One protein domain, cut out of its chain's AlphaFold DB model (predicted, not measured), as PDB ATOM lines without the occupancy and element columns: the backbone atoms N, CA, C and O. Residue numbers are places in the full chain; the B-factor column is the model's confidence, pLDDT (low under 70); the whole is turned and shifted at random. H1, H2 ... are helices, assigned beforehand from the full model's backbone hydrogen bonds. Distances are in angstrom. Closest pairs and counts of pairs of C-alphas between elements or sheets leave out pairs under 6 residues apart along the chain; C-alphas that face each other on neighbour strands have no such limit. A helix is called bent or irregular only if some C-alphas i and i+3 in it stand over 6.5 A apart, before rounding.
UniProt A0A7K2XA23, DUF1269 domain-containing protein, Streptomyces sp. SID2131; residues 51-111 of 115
ATOM      1  N   ASP A  51      -7.656 -44.207  23.767       71.25
ATOM      2  CA  ASP A  51      -6.360 -43.638  23.393       71.25
ATOM      3  C   ASP A  51      -5.884 -42.571  24.396       71.25
ATOM      4  O   ASP A  51      -6.631 -41.675  24.802       71.25
ATOM      5  N   ARG A  52      -4.611 -42.643  24.801       72.69
ATOM      6  CA  ARG A  52      -4.040 -41.706  25.782       72.69
ATOM      7  C   ARG A  52      -4.052 -40.267  25.257       72.69
ATOM      8  O   ARG A  52      -4.255 -39.346  26.045       72.69
ATOM      9  N   GLY A  53      -3.879 -40.076  23.950       80.25
ATOM     10  CA  GLY A  53      -3.979 -38.773  23.301       80.25
ATOM     11  C   GLY A  53      -5.401 -38.214  23.339       80.25
ATOM     12  O   GLY A  53      -5.575 -37.033  23.636       80.25
ATOM     13  N   PHE A  54      -6.422 -39.049  23.127       80.00
ATOM     14  CA  PHE A  54      -7.822 -38.659  23.340       80.00
ATOM     15  C   PHE A  54      -8.058 -38.185  24.781       80.00
ATOM     16  O   PHE A  54      -8.616 -37.109  24.988       80.00
ATOM     17  N   ARG A  55      -7.566 -38.929  25.781       78.38
ATOM     18  CA  ARG A  55      -7.722 -38.558  27.203       78.38
ATOM     19  C   ARG A  55      -7.025 -37.248  27.545       78.38
ATOM     20  O   ARG A  55      -7.608 -36.431  28.252       78.38
ATOM     21  N   GLN A  56      -5.813 -37.044  27.032       82.75
ATOM     22  CA  GLN A  56      -5.083 -35.797  27.241       82.75
ATOM     23  C   GLN A  56      -5.851 -34.617  26.638       82.75
ATOM     24  O   GLN A  56      -6.083 -33.635  27.327       82.75
ATOM     25  N   LYS A  57      -6.359 -34.756  25.407       81.81
ATOM     26  CA  LYS A  57      -7.166 -33.714  24.758       81.81
ATOM     27  C   LYS A  57      -8.445 -33.395  25.528       81.81
ATOM     28  O   LYS A  57      -8.777 -32.228  25.677       81.81
ATOM     29  N   VAL A  58      -9.153 -34.408  26.028       84.44
ATOM     30  CA  VAL A  58     -10.327 -34.187  26.887       84.44
ATOM     31  C   VAL A  58      -9.923 -33.434  28.156       84.44
ATOM     32  O   VAL A  58     -10.574 -32.459  28.509       84.44
ATOM     33  N   SER A  59      -8.833 -33.842  28.812       82.69
ATOM     34  CA  SER A  59      -8.329 -33.182  30.022       82.69
ATOM     35  C   SER A  59      -7.932 -31.725  29.778       82.69
ATOM     36  O   SER A  59      -8.214 -30.877  30.616       82.69
ATOM     37  N   ASP A  60      -7.302 -31.430  28.642       85.06
ATOM     38  CA  ASP A  60      -6.863 -30.079  28.288       85.06
ATOM     39  C   ASP A  60      -8.054 -29.161  27.957       85.06
ATOM     40  O   ASP A  60      -7.993 -27.953  28.181       85.06
ATOM     41  N   LEU A  61      -9.150 -29.726  27.437       83.19
ATOM     42  CA  LEU A  61     -10.378 -28.988  27.120       83.19
ATOM     43  C   LEU A  61     -11.304 -28.804  28.331       83.19
ATOM     44  O   LEU A  61     -12.146 -27.905  28.319       83.19
ATOM     45  N   LEU A  62     -11.156 -29.629  29.371       84.06
ATOM     46  CA  LEU A  62     -11.946 -29.560  30.599       84.06
ATOM     47  C   LEU A  62     -11.428 -28.461  31.543       84.06
ATOM     48  O   LEU A  62     -10.812 -28.723  32.575       84.06
ATOM     49  N   ALA A  63     -11.709 -27.205  31.199       80.88
ATOM     50  CA  ALA A  63     -11.508 -26.058  32.083       80.88
ATOM     51  C   ALA A  63     -12.647 -25.926  33.121       80.88
ATOM     52  O   ALA A  63     -13.767 -26.390  32.873       80.88
ATOM     53  N   PRO A  64     -12.429 -25.259  34.271       80.56
ATOM     54  CA  PRO A  64     -13.504 -24.951  35.214       80.56
ATOM     55  C   PRO A  64     -14.674 -24.233  34.522       80.56
ATOM     56  O   PRO A  64     -14.473 -23.219  33.858       80.56
ATOM     57  N   GLY A  65     -15.893 -24.764  34.663       80.50
ATOM     58  CA  GLY A  65     -17.091 -24.257  33.974       80.50
ATOM     59  C   GLY A  65     -17.392 -24.918  32.622       80.50
ATOM     60  O   GLY A  65     -18.402 -24.588  32.005       80.50
ATOM     61  N   SER A  66     -16.565 -25.866  32.177       80.44
ATOM     62  CA  SER A  66     -16.839 -26.720  31.015       80.44
ATOM     63  C   SER A  66     -17.294 -28.120  31.440       80.44
ATOM     64  O   SER A  66     -17.027 -28.571  32.555       80.44
ATOM     65  N   ALA A  67     -17.997 -28.810  30.544       81.38
ATOM     66  CA  ALA A  67     -18.426 -30.190  30.725       81.38
ATOM     67  C   ALA A  67     -18.126 -30.991  29.454       81.38
ATOM     68  O   ALA A  67     -18.230 -30.464  28.347       81.38
ATOM     69  N   ALA A  68     -17.778 -32.266  29.616       84.25
ATOM     70  CA  ALA A  68     -17.616 -33.202  28.512       84.25
ATOM     71  C   ALA A  68     -18.771 -34.204  28.531       84.25
ATOM     72  O   ALA A  68     -19.035 -34.836  29.555       84.25
ATOM     73  N   VAL A  69     -19.438 -34.362  27.390       83.25
ATOM     74  CA  VAL A  69     -20.444 -35.406  27.180       83.25
ATOM     75  C   VAL A  69     -19.787 -36.535  26.396       83.25
ATOM     76  O   VAL A  69     -19.208 -36.304  25.336       83.25
ATOM     77  N   VAL A  70     -19.860 -37.754  26.927       80.25
ATOM     78  CA  VAL A  70     -19.324 -38.955  26.276       80.25
ATOM     79  C   VAL A  70     -20.490 -39.768  25.735       80.25
ATOM     80  O   VAL A  70     -21.387 -40.143  26.486       80.25
ATOM     81  N   VAL A  71     -20.468 -40.037  24.431       81.12
ATOM     82  CA  VAL A  71     -21.496 -40.820  23.737       81.12
ATOM     83  C   VAL A  71     -20.830 -42.024  23.088       81.12
ATOM     84  O   VAL A  71     -19.846 -41.877  22.366       81.12
ATOM     85  N   MET A  72     -21.374 -43.214  23.340       79.81
ATOM     86  CA  MET A  72     -20.992 -44.423  22.617       79.81
ATOM     87  C   MET A  72     -21.858 -44.541  21.363       79.81
ATOM     88  O   MET A  72     -23.084 -44.461  21.424       79.81
ATOM     89  N   ALA A  73     -21.198 -44.688  20.222       77.38
ATOM     90  CA  ALA A  73     -21.771 -44.475  18.907       77.38
ATOM     91  C   ALA A  73     -21.471 -45.676  18.004       77.38
ATOM     92  O   ALA A  73     -20.397 -45.746  17.413       77.38
ATOM     93  N   SER A  74     -22.417 -46.605  17.869       73.81
ATOM     94  CA  SER A  74     -22.263 -47.767  16.984       73.81
ATOM     95  C   SER A  74     -23.028 -47.544  15.679       73.81
ATOM     96  O   SER A  74     -24.187 -47.129  15.689       73.81
ATOM     97  N   LYS A  75     -22.399 -47.849  14.538       68.69
ATOM     98  CA  LYS A  75     -23.007 -47.766  13.191       68.69
ATOM     99  C   LYS A  75     -23.581 -46.385  12.820       68.69
ATOM    100  O   LYS A  75     -24.650 -46.309  12.215       68.69
ATOM    101  N   ILE A  76     -22.876 -45.296  13.133       68.88
ATOM    102  CA  ILE A  76     -23.270 -43.944  12.695       68.88
ATOM    103  C   ILE A  76     -22.363 -43.423  11.584       68.88
ATOM    104  O   ILE A  76     -21.167 -43.696  11.553       68.88
ATOM    105  N   THR A  77     -22.936 -42.630  10.679       74.56
ATOM    106  CA  THR A  77     -22.168 -41.849   9.706       74.56
ATOM    107  C   THR A  77     -21.572 -40.629  10.410       74.56
ATOM    108  O   THR A  77     -22.323 -39.772  10.878       74.56
ATOM    109  N   GLU A  78     -20.240 -40.543  10.471       71.69
ATOM    110  CA  GLU A  78     -19.505 -39.488  11.199       71.69
ATOM    111  C   GLU A  78     -19.979 -38.077  10.823       71.69
ATOM    112  O   GLU A  78     -20.224 -37.242  11.690       71.69
ATOM    113  N   ASP A  79     -20.206 -37.854   9.531       75.69
ATOM    114  CA  ASP A  79     -20.632 -36.576   8.960       75.69
ATOM    115  C   ASP A  79     -21.996 -36.107   9.499       75.69
ATOM    116  O   ASP A  79     -22.209 -34.939   9.829       75.69
ATOM    117  N   ARG A  80     -22.922 -37.055   9.687       78.75
ATOM    118  CA  ARG A  80     -24.261 -36.782  10.227       78.75
ATOM    119  C   ARG A  80     -24.220 -36.499  11.720       78.75
ATOM    120  O   ARG A  80     -24.977 -35.656  12.189       78.75
ATOM    121  N   PHE A  81     -23.339 -37.183  12.447       82.19
ATOM    122  CA  PHE A  81     -23.148 -36.944  13.874       82.19
ATOM    123  C   PHE A  81     -22.508 -35.575  14.126       82.19
ATOM    124  O   PHE A  81     -23.003 -34.820  14.956       82.19
ATOM    125  N   ALA A  82     -21.468 -35.222  13.365       78.75
ATOM    126  CA  ALA A  82     -20.835 -33.909  13.447       78.75
ATOM    127  C   ALA A  82     -21.842 -32.787  13.153       78.75
ATOM    128  O   ALA A  82     -21.999 -31.888  13.975       78.75
ATOM    129  N   THR A  83     -22.607 -32.909  12.062       82.19
ATOM    130  CA  THR A  83     -23.665 -31.949  11.693       82.19
ATOM    131  C   THR A  83     -24.733 -31.820  12.784       82.19
ATOM    132  O   THR A  83     -25.183 -30.723  13.099       82.19
ATOM    133  N   ALA A  84     -25.143 -32.932  13.405       83.00
ATOM    134  CA  ALA A  84     -26.120 -32.903  14.492       83.00
ATOM    135  C   ALA A  84     -25.588 -32.208  15.757       83.00
ATOM    136  O   ALA A  84     -26.385 -31.734  16.567       83.00
ATOM    137  N   MET A  85     -24.265 -32.145  15.933       83.31
ATOM    138  CA  MET A  85     -23.621 -31.520  17.087       83.31
ATOM    139  C   MET A  85     -23.251 -30.050  16.868       83.31
ATOM    140  O   MET A  85     -23.117 -29.326  17.853       83.31
ATOM    141  N   GLU A  86     -23.186 -29.572  15.621       82.81
ATOM    142  CA  GLU A  86     -22.928 -28.157  15.298       82.81
ATOM    143  C   GLU A  86     -23.815 -27.158  16.071       82.81
ATOM    144  O   GLU A  86     -23.262 -26.190  16.600       82.81
ATOM    145  N   PRO A  87     -25.143 -27.366  16.227       86.31
ATOM    146  CA  PRO A  87     -26.003 -26.412  16.935       86.31
ATOM    147  C   PRO A  87     -25.685 -26.271  18.427       86.31
ATOM    148  O   PRO A  87     -26.025 -25.258  19.035       86.31
ATOM    149  N   PHE A  88     -25.062 -27.287  19.026       81.81
ATOM    150  CA  PHE A  88     -24.734 -27.319  20.452       81.81
ATOM    151  C   PHE A  88     -23.357 -26.708  20.745       81.81
ATOM    152  O   PHE A  88     -23.069 -26.365  21.891       81.81
ATOM    153  N   GLY A  89     -22.529 -26.526  19.709       75.62
ATOM    154  CA  GLY A  89     -21.165 -26.026  19.830       75.62
ATOM    155  C   GLY A  89     -20.223 -26.989  20.565       75.62
ATOM    156  O   GLY A  89     -20.604 -28.062  21.028       75.62
ATOM    157  N   GLY A  90     -18.955 -26.590  20.677       79.06
ATOM    158  CA  GLY A  90     -17.911 -27.376  21.340       79.06
ATOM    159  C   GLY A  90     -17.059 -28.219  20.389       79.06
ATOM    160  O   GLY A  90     -17.174 -28.142  19.166       79.06
ATOM    161  N   THR A  91     -16.146 -28.999  20.968       80.06
ATOM    162  CA  THR A  91     -15.156 -29.787  20.223       80.06
ATOM    163  C   THR A  91     -15.553 -31.257  20.220       80.06
ATOM    164  O   THR A  91     -15.560 -31.900  21.270       80.06
ATOM    165  N   VAL A  92     -15.830 -31.817  19.039       83.31
ATOM    166  CA  VAL A  92     -16.090 -33.254  18.888       83.31
ATOM    167  C   VAL A  92     -14.757 -33.998  18.814       83.31
ATOM    168  O   VAL A  92     -13.963 -33.797  17.896       83.31
ATOM    169  N   LEU A  93     -14.506 -34.865  19.793       81.81
ATOM    170  CA  LEU A  93     -13.339 -35.745  19.822       81.81
ATOM    171  C   LEU A  93     -13.762 -37.185  19.517       81.81
ATOM    172  O   LEU A  93     -14.802 -37.637  19.991       81.81
ATOM    173  N   LYS A  94     -12.929 -37.921  18.772       78.94
ATOM    174  CA  LYS A  94     -13.175 -39.326  18.409       78.94
ATOM    175  C   LYS A  94     -12.042 -40.236  18.868       78.94
ATOM    176  O   LYS A  94     -10.870 -39.884  18.753       78.94
ATOM    177  N   THR A  95     -12.415 -41.427  19.319       80.75
ATOM    178  CA  THR A  95     -11.517 -42.568  19.494       80.75
ATOM    179  C   THR A  95     -12.252 -43.822  19.040       80.75
ATOM    180  O   THR A  95     -13.450 -43.960  19.276       80.75
ATOM    181  N   SER A  96     -11.549 -44.719  18.365       75.75
ATOM    182  CA  SER A  96     -12.046 -46.058  18.061       75.75
ATOM    183  C   SER A  96     -11.651 -47.014  19.181       75.75
ATOM    184  O   SER A  96     -10.592 -46.845  19.785       75.75
ATOM    185  N   LEU A  97     -12.485 -48.017  19.429       74.38
ATOM    186  CA  LEU A  97     -12.220 -49.104  20.366       74.38
ATOM    187  C   LEU A  97     -12.179 -50.432  19.591       74.38
ATOM    188  O   LEU A  97     -12.852 -50.550  18.566       74.38
ATOM    189  N   PRO A  98     -11.401 -51.430  20.043       78.69
ATOM    190  CA  PRO A  98     -11.525 -52.802  19.553       78.69
ATOM    191  C   PRO A  98     -12.940 -53.352  19.803       78.69
ATOM    192  O   PRO A  98     -13.540 -53.029  20.826       78.69
ATOM    193  N   GLU A  99     -13.453 -54.222  18.922       75.56
ATOM    194  CA  GLU A  99     -14.829 -54.761  19.021       75.56
ATOM    195  C   GLU A  99     -15.145 -55.418  20.377       75.56
ATOM    196  O   GLU A  99     -16.255 -55.290  20.894       75.56
ATOM    197  N   GLU A 100     -14.175 -56.121  20.969       76.06
ATOM    198  CA  GLU A 100     -14.324 -56.752  22.286       76.06
ATOM    199  C   GLU A 100     -14.535 -55.704  23.390       76.06
ATOM    200  O   GLU A 100     -15.438 -55.828  24.215       76.06
ATOM    201  N   SER A 101     -13.756 -54.621  23.351       74.62
ATOM    202  CA  SER A 101     -13.850 -53.506  24.296       74.62
ATOM    203  C   SER A 101     -15.107 -52.657  24.088       74.62
ATOM    204  O   SER A 101     -15.647 -52.121  25.054       74.62
ATOM    205  N   GLU A 102     -15.596 -52.538  22.849       75.69
ATOM    206  CA  GLU A 102     -16.869 -51.866  22.554       75.69
ATOM    207  C   GLU A 102     -18.050 -52.624  23.173       75.69
ATOM    208  O   GLU A 102     -18.892 -52.013  23.832       75.69
ATOM    209  N   ARG A 103     -18.088 -53.958  23.031       77.56
ATOM    210  CA  ARG A 103     -19.125 -54.800  23.653       77.56
ATOM    211  C   ARG A 103     -19.148 -54.663  25.170       77.56
ATOM    212  O   ARG A 103     -20.209 -54.441  25.747       77.56
ATOM    213  N   GLU A 104     -17.988 -54.769  25.806       74.62
ATOM    214  CA  GLU A 104     -17.892 -54.703  27.264       74.62
ATOM    215  C   GLU A 104     -18.286 -53.318  27.808       74.62
ATOM    216  O   GLU A 104     -18.937 -53.207  28.850       74.62
ATOM    217  N   LEU A 105     -17.940 -52.247  27.085       75.75
ATOM    218  CA  LEU A 105     -18.368 -50.893  27.426       75.75
ATOM    219  C   LEU A 105     -19.887 -50.722  27.273       75.75
ATOM    220  O   LEU A 105     -20.523 -50.107  28.131       75.75
ATOM    221  N   ALA A 106     -20.474 -51.289  26.217       77.88
ATOM    222  CA  ALA A 106     -21.910 -51.230  25.975       77.88
ATOM    223  C   ALA A 106     -22.722 -51.884  27.098       77.88
ATOM    224  O   ALA A 106     -23.700 -51.302  27.579       77.88
ATOM    225  N   GLU A 107     -22.293 -53.058  27.560       77.62
ATOM    226  CA  GLU A 107     -22.936 -53.767  28.671       77.62
ATOM    227  C   GLU A 107     -22.929 -52.932  29.960       77.62
ATOM    228  O   GLU A 107     -23.933 -52.862  30.669       77.62
ATOM    229  N   GLN A 108     -21.830 -52.228  30.241       72.44
ATOM    230  CA  GLN A 108     -21.706 -51.422  31.457       72.44
ATOM    231  C   GLN A 108     -22.482 -50.104  31.401       72.44
ATOM    232  O   GLN A 108     -23.061 -49.698  32.408       72.44
ATOM    233  N   LEU A 109     -22.514 -49.436  30.243       73.12
ATOM    234  CA  LEU A 109     -23.270 -48.190  30.068       73.12
ATOM    235  C   LEU A 109     -24.787 -48.408  30.130       73.12
ATOM    236  O   LEU A 109     -25.513 -47.488  30.503       73.12
ATOM    237  N   THR A 110     -25.265 -49.606  29.788       73.50
ATOM    238  CA  THR A 110     -26.704 -49.921  29.781       73.50
ATOM    239  C   THR A 110     -27.243 -50.217  31.193       73.50
ATOM    240  O   THR A 110     -28.414 -49.966  31.470       73.50
ATOM    241  N   GLY A 111     -26.384 -50.649  32.129       59.00
ATOM    242  CA  GLY A 111     -26.743 -50.933  33.525       59.00
ATOM    243  C   GLY A 111     -27.755 -52.090  33.702       59.00
ATOM    244  O   GLY A 111     -28.396 -52.520  32.747       59.00
TER     245      GLY A 111
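This is residues 51 to 111 of the 115 residues of the protein "DUF1269 domain-containing protein" of Streptomyces sp. SID2131 (UniProt A0A7K2XA23). Three separate helices stand at the corners of a loose triangle, and the links that join them run through the space in the middle, with residues 68 to 72 of one link and residues 92 to 95 of the other near the centre. H1 and H2 lie on two sides of these links, H3 lies at the far end of the domain, and residues 83 to 89, mostly the later part of H2, stick out free of the rest. The printed part has 61 residues with three named helices, in the order H1, H2, H3 along the chain, and no named strand; the class is all helix. The whole is only just loose, close to compact, with a radius of gyration of the C-alphas of 13.0 A, and the C-alphas span 33 by 25 by 23 A along their three main axes.

H3, residues 99 to 111, is the longest helix by residues and touches no helix. H2, residues 78 to 88, is apart from H3, with no C-alpha of the one within 8 A of the other. H1, residues 52 to 61, is apart from H3 and is also apart from H2 by the same measure. Residues 83 to 89, of which 83 to 88 belong to H2, stand free: no C-alpha 8 or more residues away along the chain comes within 10 A of them. Every O i to N i+4 pair is within hydrogen-bond range in H1, while 5 of 7 are in H2 and 8 of 9 in H3. H2 is irregular, but only just: C-alphas 84 and 87 are 6.9 A apart.

H3 runs from Glu 99, with its C-alpha at (-14.829, -54.761, 19.021), to Gly 111, with its C-alpha at (-26.743, -50.933, 33.525), and measures 19.2 A from first to last C-alpha. H2 runs from Glu 78 to Phe 88 and measures 16.2 A. H1 runs from Arg 52, with its C-alpha at (-4.040, -41.706, 25.782), to Leu 61, and measures 14.3 A.

The two C-alphas farthest apart in the domain are those of Gly 65 and Glu 100, at 34.6 A. The first and last printed C-alphas, those of Asp 51 and Gly 111, are 23.9 A apart. The printed part has no cut. The link from H1 to H2, residues 62 to 77, is long, and its C-alphas lie 4 to 20 A from the mean of the C-alphas. The link from H2 to H3 is short, with 10 residues. The mean pLDDT of the printed part is 78.4, and residues 75, 76 and 111 are under 70.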